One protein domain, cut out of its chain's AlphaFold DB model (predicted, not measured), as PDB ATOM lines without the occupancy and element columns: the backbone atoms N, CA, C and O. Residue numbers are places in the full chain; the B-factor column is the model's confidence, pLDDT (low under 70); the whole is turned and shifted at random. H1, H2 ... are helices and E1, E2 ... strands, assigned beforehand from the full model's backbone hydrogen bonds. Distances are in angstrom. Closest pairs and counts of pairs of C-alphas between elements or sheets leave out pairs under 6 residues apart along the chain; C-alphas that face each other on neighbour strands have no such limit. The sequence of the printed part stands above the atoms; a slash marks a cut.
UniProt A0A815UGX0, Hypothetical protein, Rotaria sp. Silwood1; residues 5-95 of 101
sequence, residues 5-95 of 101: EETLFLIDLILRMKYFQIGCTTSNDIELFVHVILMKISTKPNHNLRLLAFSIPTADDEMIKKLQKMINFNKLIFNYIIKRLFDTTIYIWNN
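What this domain is: This is residues 5 to 95 of the 101 residues of the protein "Hypothetical protein" of Rotaria sp. Silwood1 (UniProt A0A815UGX0). A small three-stranded sheet has helix H3 packed over one face, its other face bare; H2 lies beside H3 and only grazes the sheet, and H1 lies beyond H2, so that the helices make a curved layer, H1, H2, H3, with H1 loosely joined. Helices and strands run roughly along the longest axis. The printed part has 91 residues, with three named helices and three named strands in the order H1, H2, E1, H3, E2, E3; the sheet runs E1, E3, E2, all antiparallel. The class is mixed, helices and strands. The whole is compact, with a radius of gyration of the C-alphas of 12.6 A, and spans 34 by 26 by 21 A.

Where its parts are: H1, residues 5 to 21, begins at C-alpha 5 (2.544, -16.520, 50.341) and is 24.7 A long from first to last C-alpha. H2, residues 27 to 42, measures 22.4 A. E1, residues 54 to 56, is a strand of 6.8 A. H3, residues 61 to 73, measures 18.2 A and begins at C-alpha 61 (-27.129, -5.111, 38.292). E2, residues 80 to 84, measures 13.1 A. E3, residues 90 to 94, measures 13.4 A and ends at C-alpha 94 (-10.324, -0.602, 50.826).

How they stand to each other: E3 is the inner strand, and E1 and E2 are edge strands. E1 and E3 are antiparallel at 159 degrees, with N 56 and O 90 within hydrogen-bond range at 3.2 A. E2 and E3 form a hairpin, antiparallel at 156 degrees, with N 91 and O 83 at 2.8 A and N 81 and O 93 at 2.9 A. E1, H3 and E2 make a split strand-helix-strand unit, two strands running the same way with E3 between them, and its crossover is right-handed. H3 is on the sheet at a height over the sheet of 10.2 A; it lies over E3 and, only just, over E2, with 3 of its C-alphas falling on E2. It runs along the strands, at 11 degrees to E3 on the local plane. The closest C-alphas of H3 and E2 are those of Gln 68 and Ile 82, 7.9 A apart. H2 and H3 touch, the closest C-alphas being those of Glu 31 and Leu 67, 6.0 A apart; they run the same way at a steep tilt of 36 degrees, only just steep. H2 is on the sheet but only grazes it, with its residues 30 to 38. H1 and H2 are near each other, with 14 pairs of C-alphas within 10 A. H1 is only just not on the sheet, with 4 pairs of C-alphas within 10 A, and is apart from H3. In H1, H2 and H3 every O i to N i+4 pair is within hydrogen-bond range.

The domain as a whole: The C-alphas farthest apart are those of Pro 45 and Asp 87, at 34.9 A. The printed part has no cut. The link from H2 to E1, with 11 residues, is long. The mean pLDDT of the printed part is 73.0, and it is under 70 at residues 18 to 27, 44 to 47, 57 and 77 to 95.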
ATOM      1  N   GLU A   5       3.927 -16.041  50.474       85.50
ATOM      2  CA  GLU A   5       2.544 -16.520  50.341       85.50
ATOM      3  C   GLU A   5       1.626 -15.502  49.655       85.50
ATOM      4  O   GLU A   5       0.825 -15.871  48.796       85.50
ATOM      5  N   GLU A   6       1.745 -14.219  50.010       82.88
ATOM      6  CA  GLU A   6       1.009 -13.144  49.342       82.88
ATOM      7  C   GLU A   6       1.408 -13.056  47.860       82.88
ATOM      8  O   GLU A   6       0.547 -12.896  47.000       82.88
ATOM      9  N   THR A   7       2.693 -13.240  47.544       84.75
ATOM     10  CA  THR A   7       3.199 -13.249  46.160       84.75
ATOM     11  C   THR A   7       2.619 -14.408  45.349       84.75
ATOM     12  O   THR A   7       2.123 -14.191  44.244       84.75
ATOM     13  N   LEU A   8       2.620 -15.629  45.895       86.81
ATOM     14  CA  LEU A   8       2.023 -16.793  45.231       86.81
ATOM     15  C   LEU A   8       0.525 -16.602  44.987       86.81
ATOM     16  O   LEU A   8       0.029 -16.929  43.910       86.81
ATOM     17  N   PHE A   9      -0.183 -16.024  45.959       86.12
ATOM     18  CA  PHE A   9      -1.595 -15.695  45.802       86.12
ATOM     19  C   PHE A   9      -1.828 -14.688  44.665       86.12
ATOM     20  O   PHE A   9      -2.731 -14.889  43.859       86.12
ATOM     21  N   LEU A  10      -1.004 -13.641  44.551       84.44
ATOM     22  CA  LEU A  10      -1.104 -12.670  43.454       84.44
ATOM     23  C   LEU A  10      -0.826 -13.302  42.084       84.44
ATOM     24  O   LEU A  10      -1.497 -12.963  41.111       84.44
ATOM     25  N   ILE A  11       0.128 -14.234  41.998       85.25
ATOM     26  CA  ILE A  11       0.408 -14.971  40.757       85.25
ATOM     27  C   ILE A  11      -0.805 -15.823  40.355       85.25
ATOM     28  O   ILE A  11      -1.252 -15.733  39.210       85.25
ATOM     29  N   ASP A  12      -1.374 -16.598  41.285       84.69
ATOM     30  CA  ASP A  12      -2.590 -17.393  41.042       84.69
ATOM     31  C   ASP A  12      -3.774 -16.498  40.633       84.69
ATOM     32  O   ASP A  12      -4.495 -16.800  39.679       84.69
ATOM     33  N   LEU A  13      -3.918 -15.340  41.284       83.81
ATOM     34  CA  LEU A  13      -4.945 -14.352  40.973       83.81
ATOM     35  C   LEU A  13      -4.841 -13.850  39.528       83.81
ATOM     36  O   LEU A  13      -5.833 -13.866  38.801       83.81
ATOM     37  N   ILE A  14      -3.646 -13.442  39.091       80.62
ATOM     38  CA  ILE A  14      -3.402 -12.941  37.729       80.62
ATOM     39  C   ILE A  14      -3.714 -14.020  36.687       80.62
ATOM     40  O   ILE A  14      -4.310 -13.722  35.649       80.62
ATOM     41  N   LEU A  15      -3.335 -15.273  36.955       79.31
ATOM     42  CA  LEU A  15      -3.635 -16.391  36.060       79.31
ATOM     43  C   LEU A  15      -5.145 -16.581  35.911       79.31
ATOM     44  O   LEU A  15      -5.635 -16.650  34.785       79.31
ATOM     45  N   ARG A  16      -5.897 -16.580  37.016       76.88
ATOM     46  CA  ARG A  16      -7.364 -16.689  36.992       76.88
ATOM     47  C   ARG A  16      -8.019 -15.512  36.275       76.88
ATOM     48  O   ARG A  16      -8.909 -15.737  35.463       76.88
ATOM     49  N   MET A  17      -7.553 -14.279  36.482       74.44
ATOM     50  CA  MET A  17      -8.086 -13.101  35.778       74.44
ATOM     51  C   MET A  17      -7.959 -13.220  34.254       74.44
ATOM     52  O   MET A  17      -8.880 -12.830  33.537       74.44
ATOM     53  N   LYS A  18      -6.865 -13.809  33.746       69.00
ATOM     54  CA  LYS A  18      -6.722 -14.090  32.307       69.00
ATOM     55  C   LYS A  18      -7.780 -15.071  31.797       69.00
ATOM     56  O   LYS A  18      -8.272 -14.881  30.690       69.00
ATOM     57  N   TYR A  19      -8.169 -16.068  32.595       66.44
ATOM     58  CA  TYR A  19      -9.272 -16.971  32.242       66.44
ATOM     59  C   TYR A  19     -10.622 -16.239  32.181       66.44
ATOM     60  O   TYR A  19     -11.381 -16.458  31.240       66.44
ATOM     61  N   PHE A  20     -10.895 -15.314  33.111       64.81
ATOM     62  CA  PHE A  20     -12.121 -14.495  33.096       64.81
ATOM     63  C   PHE A  20     -12.217 -13.576  31.864       64.81
ATOM     64  O   PHE A  20     -13.310 -13.333  31.357       64.81
ATOM     65  N   GLN A  21     -11.086 -13.098  31.334       60.59
ATOM     66  CA  GLN A  21     -11.058 -12.200  30.173       60.59
ATOM     67  C   GLN A  21     -11.471 -12.876  28.850       60.59
ATOM     68  O   GLN A  21     -11.881 -12.188  27.918       60.59
ATOM     69  N   ILE A  22     -11.415 -14.209  28.758       59.16
ATOM     70  CA  ILE A  22     -11.716 -14.966  27.525       59.16
ATOM     71  C   ILE A  22     -13.245 -15.118  27.305       59.16
ATOM     72  O   ILE A  22     -13.695 -15.847  26.427       59.16
ATOM     73  N   GLY A  23     -14.078 -14.396  28.069       53.78
ATOM     74  CA  GLY A  23     -15.529 -14.303  27.847       53.78
ATOM     75  C   GLY A  23     -16.315 -15.557  28.241       53.78
ATOM     76  O   GLY A  23     -17.483 -15.691  27.893       53.78
ATOM     77  N   CYS A  24     -15.682 -16.478  28.966       50.91
ATOM     78  CA  CYS A  24     -16.207 -17.814  29.234       50.91
ATOM     79  C   CYS A  24     -16.546 -17.995  30.719       50.91
ATOM     80  O   CYS A  24     -16.093 -18.948  31.345       50.91
ATOM     81  N   THR A  25     -17.259 -17.037  31.323       60.28
ATOM     82  CA  THR A  25     -17.553 -17.096  32.764       60.28
ATOM     83  C   THR A  25     -18.988 -16.714  33.071       60.28
ATOM     84  O   THR A  25     -19.525 -15.740  32.547       60.28
ATOM     85  N   THR A  26     -19.625 -17.536  33.899       66.12
ATOM     86  CA  THR A  26     -20.979 -17.305  34.397       66.12
ATOM     87  C   THR A  26     -20.940 -16.353  35.594       66.12
ATOM     88  O   THR A  26     -19.897 -16.179  36.230       66.12
ATOM     89  N   SER A  27     -22.084 -15.769  35.973       66.00
ATOM     90  CA  SER A  27     -22.171 -14.909  37.168       66.00
ATOM     91  C   SER A  27     -21.665 -15.598  38.444       66.00
ATOM     92  O   SER A  27     -21.148 -14.939  39.343       66.00
ATOM     93  N   ASN A  28     -21.810 -16.926  38.527       72.88
ATOM     94  CA  ASN A  28     -21.407 -17.715  39.690       72.88
ATOM     95  C   ASN A  28     -19.883 -17.845  39.802       72.88
ATOM     96  O   ASN A  28     -19.350 -17.824  40.911       72.88
ATOM     97  N   ASP A  29     -19.180 -17.937  38.671       78.44
ATOM     98  CA  ASP A  29     -17.717 -18.018  38.655       78.44
ATOM     99  C   ASP A  29     -17.105 -16.719  39.185       78.44
ATOM    100  O   ASP A  29     -16.157 -16.740  39.971       78.44
ATOM    101  N   ILE A  30     -17.699 -15.581  38.808       79.19
ATOM    102  CA  ILE A  30     -17.291 -14.258  39.287       79.19
ATOM    103  C   ILE A  30     -17.590 -14.114  40.782       79.19
ATOM    104  O   ILE A  30     -16.723 -13.663  41.528       79.19
ATOM    105  N   GLU A  31     -18.771 -14.527  41.250       82.94
ATOM    106  CA  GLU A  31     -19.107 -14.493  42.679       82.94
ATOM    107  C   GLU A  31     -18.104 -15.292  43.522       82.94
ATOM    108  O   GLU A  31     -17.560 -14.769  44.500       82.94
ATOM    109  N   LEU A  32     -17.802 -16.528  43.113       83.44
ATOM    110  CA  LEU A  32     -16.848 -17.388  43.806       83.44
ATOM    111  C   LEU A  32     -15.429 -16.809  43.765       83.44
ATOM    112  O   LEU A  32     -14.711 -16.849  44.765       83.44
ATOM    113  N   PHE A  33     -15.034 -16.218  42.639       84.06
ATOM    114  CA  PHE A  33     -13.736 -15.569  42.500       84.06
ATOM    115  C   PHE A  33     -13.588 -14.363  43.435       84.06
ATOM    116  O   PHE A  33     -12.623 -14.285  44.198       84.06
ATOM    117  N   VAL A  34     -14.574 -13.463  43.451       82.62
ATOM    118  CA  VAL A  34     -14.603 -12.313  44.369       82.62
ATOM    119  C   VAL A  34     -14.598 -12.779  45.822       82.62
ATOM    120  O   VAL A  34     -13.879 -12.214  46.647       82.62
ATOM    121  N   HIS A  35     -15.348 -13.836  46.135       85.06
ATOM    122  CA  HIS A  35     -15.385 -14.421  47.468       85.06
ATOM    123  C   HIS A  35     -13.996 -14.885  47.935       85.06
ATOM    124  O   HIS A  35     -13.569 -14.522  49.032       85.06
ATOM    125  N   VAL A  36     -13.257 -15.621  47.095       85.44
ATOM    126  CA  VAL A  36     -11.893 -16.091  47.404       85.44
ATOM    127  C   VAL A  36     -10.947 -14.918  47.668       85.44
ATOM    128  O   VAL A  36     -10.197 -14.943  48.649       85.44
ATOM    129  N   ILE A  37     -11.011 -13.872  46.839       83.81
ATOM    130  CA  ILE A  37     -10.187 -12.669  47.011       83.81
ATOM    131  C   ILE A  37     -10.470 -12.019  48.362       83.81
ATOM    132  O   ILE A  37      -9.556 -11.798  49.159       83.81
ATOM    133  N   LEU A  38     -11.742 -11.749  48.646       82.62
ATOM    134  CA  LEU A  38     -12.148 -11.052  49.860       82.62
ATOM    135  C   LEU A  38     -11.873 -11.864  51.125       82.62
ATOM    136  O   LEU A  38     -11.456 -11.292  52.132       82.62
ATOM    137  N   MET A  39     -12.022 -13.189  51.080       83.69
ATOM    138  CA  MET A  39     -11.636 -14.080  52.177       83.69
ATOM    139  C   MET A  39     -10.132 -14.021  52.453       83.69
ATOM    140  O   MET A  39      -9.711 -13.875  53.605       83.69
ATOM    141  N   LYS A  40      -9.299 -14.076  51.406       82.12
ATOM    142  CA  LYS A  40      -7.842 -14.002  51.566       82.12
ATOM    143  C   LYS A  40      -7.406 -12.648  52.127       82.12
ATOM    144  O   LYS A  40      -6.556 -12.602  53.010       82.12
ATOM    145  N   ILE A  41      -8.034 -11.559  51.694       79.00
ATOM    146  CA  ILE A  41      -7.785 -10.215  52.229       79.00
ATOM    147  C   ILE A  41      -8.238 -10.083  53.695       79.00
ATOM    148  O   ILE A  41      -7.587  -9.413  54.504       79.00
ATOM    149  N   SER A  42      -9.361 -10.713  54.050       76.19
ATOM    150  CA  SER A  42      -9.958 -10.614  55.387       76.19
ATOM    151  C   SER A  42      -9.184 -11.395  56.456       76.19
ATOM    152  O   SER A  42      -9.300 -11.092  57.645       76.19
ATOM    153  N   THR A  43      -8.350 -12.363  56.066       77.06
ATOM    154  CA  THR A  43      -7.521 -13.141  57.000       77.06
ATOM    155  C   THR A  43      -6.277 -12.357  57.449       77.06
ATOM    156  O   THR A  43      -5.509 -11.832  56.642       77.06
ATOM    157  N   LYS A  44      -6.053 -12.246  58.770       67.56
ATOM    158  CA  LYS A  44      -4.762 -11.776  59.318       67.56
ATOM    159  C   LYS A  44      -3.700 -12.863  59.069       67.56
ATOM    160  O   LYS A  44      -4.049 -14.030  59.241       67.56
ATOM    161  N   PRO A  45      -2.442 -12.527  58.717       62.88
ATOM    162  CA  PRO A  45      -1.786 -11.211  58.752       62.88
ATOM    163  C   PRO A  45      -1.648 -10.495  57.383       62.88
ATOM    164  O   PRO A  45      -0.710  -9.720  57.209       62.88
ATOM    165  N   ASN A  46      -2.557 -10.702  56.421       66.94
ATOM    166  CA  ASN A  46      -2.415 -10.228  55.028       66.94
ATOM    167  C   ASN A  46      -2.648  -8.712  54.844       66.94
ATOM    168  O   ASN A  46      -3.536  -8.269  54.111       66.94
ATOM    169  N   HIS A  47      -1.882  -7.884  55.554       68.06
ATOM    170  CA  HIS A  47      -2.034  -6.432  55.566       68.06
ATOM    171  C   HIS A  47      -1.737  -5.785  54.208       68.06
ATOM    172  O   HIS A  47      -2.348  -4.765  53.905       68.06
ATOM    173  N   ASN A  48      -0.863  -6.367  53.376       74.00
ATOM    174  CA  ASN A  48      -0.547  -5.791  52.063       74.00
ATOM    175  C   ASN A  48      -1.657  -6.075  51.043       74.00
ATOM    176  O   ASN A  48      -1.987  -5.210  50.234       74.00
ATOM    177  N   LEU A  49      -2.294  -7.254  51.118       74.62
ATOM    178  CA  LEU A  49      -3.424  -7.607  50.244       74.62
ATOM    179  C   LEU A  49      -4.640  -6.699  50.464       74.62
ATOM    180  O   LEU A  49      -5.468  -6.549  49.571       74.62
ATOM    181  N   ARG A  50      -4.724  -6.023  51.614       72.81
ATOM    182  CA  ARG A  50      -5.759  -5.017  51.893       72.81
ATOM    183  C   ARG A  50      -5.689  -3.785  50.994       72.81
ATOM    184  O   ARG A  50      -6.641  -3.016  50.984       72.81
ATOM    185  N   LEU A  51      -4.600  -3.587  50.256       72.25
ATOM    186  CA  LEU A  51      -4.476  -2.517  49.265       72.25
ATOM    187  C   LEU A  51      -4.925  -2.954  47.867       72.25
ATOM    188  O   LEU A  51      -4.947  -2.132  46.953       72.25
ATOM    189  N   LEU A  52      -5.283  -4.229  47.683       74.12
ATOM    190  CA  LEU A  52      -5.751  -4.713  46.394       74.12
ATOM    191  C   LEU A  52      -7.061  -4.040  46.012       74.12
ATOM    192  O   LEU A  52      -8.034  -4.042  46.771       74.12
ATOM    193  N   ALA A  53      -7.062  -3.528  44.788       73.12
ATOM    194  CA  ALA A  53      -8.243  -3.098  44.077       73.12
ATOM    195  C   ALA A  53      -8.319  -3.858  42.755       73.12
ATOM    196  O   ALA A  53      -7.301  -4.093  42.102       73.12
ATOM    197  N   PHE A  54      -9.526  -4.247  42.364       74.12
ATOM    198  CA  PHE A  54      -9.762  -4.914  41.091       74.12
ATOM    199  C   PHE A  54     -11.094  -4.480  40.491       74.12
ATOM    200  O   PHE A  54     -11.999  -4.021  41.197       74.12
ATOM    201  N   SER A  55     -11.170  -4.621  39.170       75.94
ATOM    202  CA  SER A  55     -12.316  -4.257  38.352       75.94
ATOM    203  C   SER A  55     -12.923  -5.492  37.700       75.94
ATOM    204  O   SER A  55     -12.194  -6.287  37.106       75.94
ATOM    205  N   ILE A  56     -14.245  -5.623  37.757       76.31
ATOM    206  CA  ILE A  56     -14.980  -6.665  37.028       76.31
ATOM    207  C   ILE A  56     -15.663  -5.987  35.839       76.31
ATOM    208  O   ILE A  56     -16.613  -5.240  36.078       76.31
ATOM    209  N   PRO A  57     -15.180  -6.176  34.598       69.00
ATOM    210  CA  PRO A  57     -15.857  -5.657  33.416       69.00
ATOM    211  C   PRO A  57     -17.166  -6.424  33.180       69.00
ATOM    212  O   PRO A  57     -17.319  -7.562  33.622       69.00
ATOM    213  N   THR A  58     -18.101  -5.825  32.443       73.00
ATOM    214  CA  THR A  58     -19.406  -6.423  32.076       73.00
ATOM    215  C   THR A  58     -20.307  -6.818  33.252       73.00
ATOM    216  O   THR A  58     -21.196  -7.648  33.099       73.00
ATOM    217  N   ALA A  59     -20.121  -6.208  34.422       75.19
ATOM    218  CA  ALA A  59     -20.951  -6.477  35.581       75.19
ATOM    219  C   ALA A  59     -22.328  -5.810  35.492       75.19
ATOM    220  O   ALA A  59     -22.433  -4.582  35.512       75.19
ATOM    221  N   ASP A  60     -23.375  -6.633  35.425       77.44
ATOM    222  CA  ASP A  60     -24.765  -6.191  35.464       77.44
ATOM    223  C   ASP A  60     -25.283  -5.972  36.902       77.44
ATOM    224  O   ASP A  60     -24.627  -6.283  37.904       77.44
ATOM    225  N   ASP A  61     -26.492  -5.416  37.008       79.75
ATOM    226  CA  ASP A  61     -27.129  -5.111  38.292       79.75
ATOM    227  C   ASP A  61     -27.450  -6.358  39.128       79.75
ATOM    228  O   ASP A  61     -27.485  -6.286  40.361       79.75
ATOM    229  N   GLU A  62     -27.695  -7.505  38.488       83.19
ATOM    230  CA  GLU A  62     -27.967  -8.755  39.196       83.19
ATOM    231  C   GLU A  62     -26.693  -9.268  39.872       83.19
ATOM    232  O   GLU A  62     -26.709  -9.610  41.059       83.19
ATOM    233  N   MET A  63     -25.569  -9.244  39.157       80.38
ATOM    234  CA  MET A  63     -24.267  -9.620  39.683       80.38
ATOM    235  C   MET A  63     -23.822  -8.672  40.799       80.38
ATOM    236  O   MET A  63     -23.349  -9.145  41.832       80.38
ATOM    237  N   ILE A  64     -24.053  -7.358  40.667       79.88
ATOM    238  CA  ILE A  64     -23.806  -6.397  41.758       79.88
ATOM    239  C   ILE A  64     -24.568  -6.810  43.024       79.88
ATOM    240  O   ILE A  64     -23.977  -6.879  44.106       79.88
ATOM    241  N   LYS A  65     -25.866  -7.114  42.902       83.00
ATOM    242  CA  LYS A  65     -26.702  -7.526  44.041       83.00
ATOM    243  C   LYS A  65     -26.225  -8.839  44.660       83.00
ATOM    244  O   LYS A  65     -26.185  -8.940  45.888       83.00
ATOM    245  N   LYS A  66     -25.839  -9.827  43.843       84.94
ATOM    246  CA  LYS A  66     -25.274 -11.103  44.321       84.94
ATOM    247  C   LYS A  66     -23.988 -10.878  45.111       84.94
ATOM    248  O   LYS A  66     -23.897 -11.314  46.258       84.94
ATOM    249  N   LEU A  67     -23.054 -10.101  44.562       82.69
ATOM    250  CA  LEU A  67     -21.795  -9.767  45.229       82.69
ATOM    251  C   LEU A  67     -22.026  -9.029  46.551       82.69
ATOM    252  O   LEU A  67     -21.450  -9.404  47.571       82.69
ATOM    253  N   GLN A  68     -22.913  -8.028  46.569       80.81
ATOM    254  CA  GLN A  68     -23.282  -7.319  47.798       80.81
ATOM    255  C   GLN A  68     -23.873  -8.264  48.850       80.81
ATOM    256  O   GLN A  68     -23.494  -8.205  50.020       80.81
ATOM    257  N   LYS A  69     -24.776  -9.167  48.446       86.00
ATOM    258  CA  LYS A  69     -25.384 -10.151  49.348       86.00
ATOM    259  C   LYS A  69     -24.339 -11.101  49.936       86.00
ATOM    260  O   LYS A  69     -24.341 -11.309  51.147       86.00
ATOM    261  N   MET A  70     -23.438 -11.626  49.107       86.38
ATOM    262  CA  MET A  70     -22.353 -12.523  49.518       86.38
ATOM    263  C   MET A  70     -21.396 -11.842  50.508       86.38
ATOM    264  O   MET A  70     -21.071 -12.406  51.553       86.38
ATOM    265  N   ILE A  71     -21.019 -10.591  50.240       80.94
ATOM    266  CA  ILE A  71     -20.121  -9.805  51.097       80.94
ATOM    267  C   ILE A  71     -20.745  -9.532  52.468       80.94
ATOM    268  O   ILE A  71     -20.079  -9.702  53.495       80.94
ATOM    269  N   ASN A  72     -22.026  -9.154  52.486       81.81
ATOM    270  CA  ASN A  72     -22.779  -8.914  53.715       81.81
ATOM    271  C   ASN A  72     -22.952 -10.206  54.528       81.81
ATOM    272  O   ASN A  72     -22.725 -10.204  55.737       81.81
ATOM    273  N   PHE A  73     -23.323 -11.309  53.867       84.94
ATOM    274  CA  PHE A  73     -23.557 -12.604  54.509       84.94
ATOM    275  C   PHE A  73     -22.290 -13.144  55.182       84.94
ATOM    276  O   PHE A  73     -22.319 -13.524  56.351       84.94
ATOM    277  N   ASN A  74     -21.160 -13.097  54.475       80.56
ATOM    278  CA  ASN A  74     -19.881 -13.618  54.960       80.56
ATOM    279  C   ASN A  74     -19.111 -12.631  55.857       80.56
ATOM    280  O   ASN A  74     -18.012 -12.946  56.309       80.56
ATOM    281  N   LYS A  75     -19.663 -11.437  56.126       77.94
ATOM    282  CA  LYS A  75     -19.022 -10.370  56.920       77.94
ATOM    283  C   LYS A  75     -17.606 -10.025  56.432       77.94
ATOM    284  O   LYS A  75     -16.713  -9.749  57.229       77.94
ATOM    285  N   LEU A  76     -17.410  -9.989  55.112       73.62
ATOM    286  CA  LEU A  76     -16.108  -9.726  54.468       73.62
ATOM    287  C   LEU A  76     -15.748  -8.232  54.427       73.62
ATOM    288  O   LEU A  76     -14.751  -7.824  53.835       73.62
ATOM    289  N   ILE A  77     -16.585  -7.400  55.049       61.25
ATOM    290  CA  ILE A  77     -16.490  -5.944  55.068       61.25
ATOM    291  C   ILE A  77     -15.450  -5.525  56.108       61.25
ATOM    292  O   ILE A  77     -15.775  -5.041  57.188       61.25
ATOM    293  N   PHE A  78     -14.172  -5.665  55.778       58.91
ATOM    294  CA  PHE A  78     -13.159  -4.803  56.378       58.91
ATOM    295  C   PHE A  78     -12.943  -3.614  55.447       58.91
ATOM    296  O   PHE A  78     -12.104  -3.663  54.558       58.91
ATOM    297  N   ASN A  79     -13.730  -2.553  55.643       61.06
ATOM    298  CA  ASN A  79     -13.617  -1.266  54.944       61.06
ATOM    299  C   ASN A  79     -13.768  -1.295  53.410       61.06
ATOM    300  O   ASN A  79     -13.545  -0.268  52.786       61.06
ATOM    301  N   TYR A  80     -14.170  -2.390  52.765       60.38
ATOM    302  CA  TYR A  80     -14.308  -2.379  51.307       60.38
ATOM    303  C   TYR A  80     -15.570  -1.649  50.835       60.38
ATOM    304  O   TYR A  80     -16.672  -1.938  51.297       60.38
ATOM    305  N   ILE A  81     -15.414  -0.722  49.887       63.09
ATOM    306  CA  ILE A  81     -16.537  -0.113  49.160       63.09
ATOM    307  C   ILE A  81     -16.597  -0.746  47.775       63.09
ATOM    308  O   ILE A  81     -15.595  -0.798  47.061       63.09
ATOM    309  N   ILE A  82     -17.797  -1.182  47.401       65.56
ATOM    310  CA  ILE A  82     -18.146  -1.578  46.041       65.56
ATOM    311  C   ILE A  82     -18.718  -0.340  45.355       65.56
ATOM    312  O   ILE A  82     -19.776   0.147  45.755       65.56
ATOM    313  N   LYS A  83     -18.032   0.188  44.341       67.19
ATOM    314  CA  LYS A  83     -18.517   1.338  43.569       67.19
ATOM    315  C   LYS A  83     -18.613   0.980  42.095       67.19
ATOM    316  O   LYS A  83     -17.652   0.486  41.512       67.19
ATOM    317  N   ARG A  84     -19.764   1.268  41.491       61.09
ATOM    318  CA  ARG A  84     -19.937   1.205  40.039       61.09
ATOM    319  C   ARG A  84     -19.254   2.420  39.415       61.09
ATOM    320  O   ARG A  84     -19.533   3.557  39.796       61.09
ATOM    321  N   LEU A  85     -18.331   2.168  38.501       55.19
ATOM    322  CA  LEU A  85     -17.638   3.166  37.695       55.19
ATOM    323  C   LEU A  85     -17.942   2.775  36.251       55.19
ATOM    324  O   LEU A  85     -17.430   1.771  35.771       55.19
ATOM    325  N   PHE A  86     -18.815   3.541  35.598       53.31
ATOM    326  CA  PHE A  86     -19.404   3.224  34.289       53.31
ATOM    327  C   PHE A  86     -20.350   2.011  34.302       53.31
ATOM    328  O   PHE A  86     -20.391   1.234  35.256       53.31
ATOM    329  N   ASP A  87     -21.142   1.862  33.239       55.50
ATOM    330  CA  ASP A  87     -22.287   0.941  33.191       55.50
ATOM    331  C   ASP A  87     -21.931  -0.529  33.436       55.50
ATOM    332  O   ASP A  87     -22.802  -1.308  33.802       55.50
ATOM    333  N   THR A  88     -20.668  -0.924  33.304       53.25
ATOM    334  CA  THR A  88     -20.272  -2.335  33.330       53.25
ATOM    335  C   THR A  88     -19.113  -2.654  34.265       53.25
ATOM    336  O   THR A  88     -18.682  -3.800  34.286       53.25
ATOM    337  N   THR A  89     -18.567  -1.694  35.019       53.25
ATOM    338  CA  THR A  89     -17.368  -1.953  35.832       53.25
ATOM    339  C   THR A  89     -17.592  -1.679  37.314       53.25
ATOM    340  O   THR A  89     -17.997  -0.592  37.725       53.25
ATOM    341  N   ILE A  90     -17.296  -2.680  38.144       59.19
ATOM    342  CA  ILE A  90     -17.317  -2.563  39.607       59.19
ATOM    343  C   ILE A  90     -15.889  -2.442  40.125       59.19
ATOM    344  O   ILE A  90     -15.074  -3.307  39.826       59.19
ATOM    345  N   TYR A  91     -15.624  -1.439  40.961       57.50
ATOM    346  CA  TYR A  91     -14.403  -1.331  41.757       57.50
ATOM    347  C   TYR A  91     -14.656  -1.805  43.180       57.50
ATOM    348  O   TYR A  91     -15.591  -1.345  43.840       57.50
ATOM    349  N   ILE A  92     -13.785  -2.687  43.658       61.53
ATOM    350  CA  ILE A  92     -13.737  -3.119  45.053       61.53
ATOM    351  C   ILE A  92     -12.426  -2.593  45.631       61.53
ATOM    352  O   ILE A  92     -11.356  -3.027  45.214       61.53
ATOM    353  N   TRP A  93     -12.502  -1.622  46.544       63.50
ATOM    354  CA  TRP A  93     -11.323  -0.969  47.136       63.50
ATOM    355  C   TRP A  93     -11.443  -0.823  48.657       63.50
ATOM    356  O   TRP A  93     -12.551  -0.789  49.189       63.50
ATOM    357  N   ASN A  94     -10.323  -0.744  49.372       59.00
ATOM    358  CA  ASN A  94     -10.324  -0.602  50.826       59.00
ATOM    359  C   ASN A  94     -10.404   0.874  51.245       59.00
ATOM    360  O   ASN A  94      -9.532   1.671  50.916       59.00
ATOM    361  N   ASN A  95     -11.426   1.224  52.022       49.12
ATOM    362  CA  ASN A  95     -11.663   2.527  52.641       49.12
ATOM    363  C   ASN A  95     -10.941   2.673  53.992       49.12
ATOM    364  O   ASN A  95     -11.449   3.289  54.933       49.12
TER     365      ASN A  95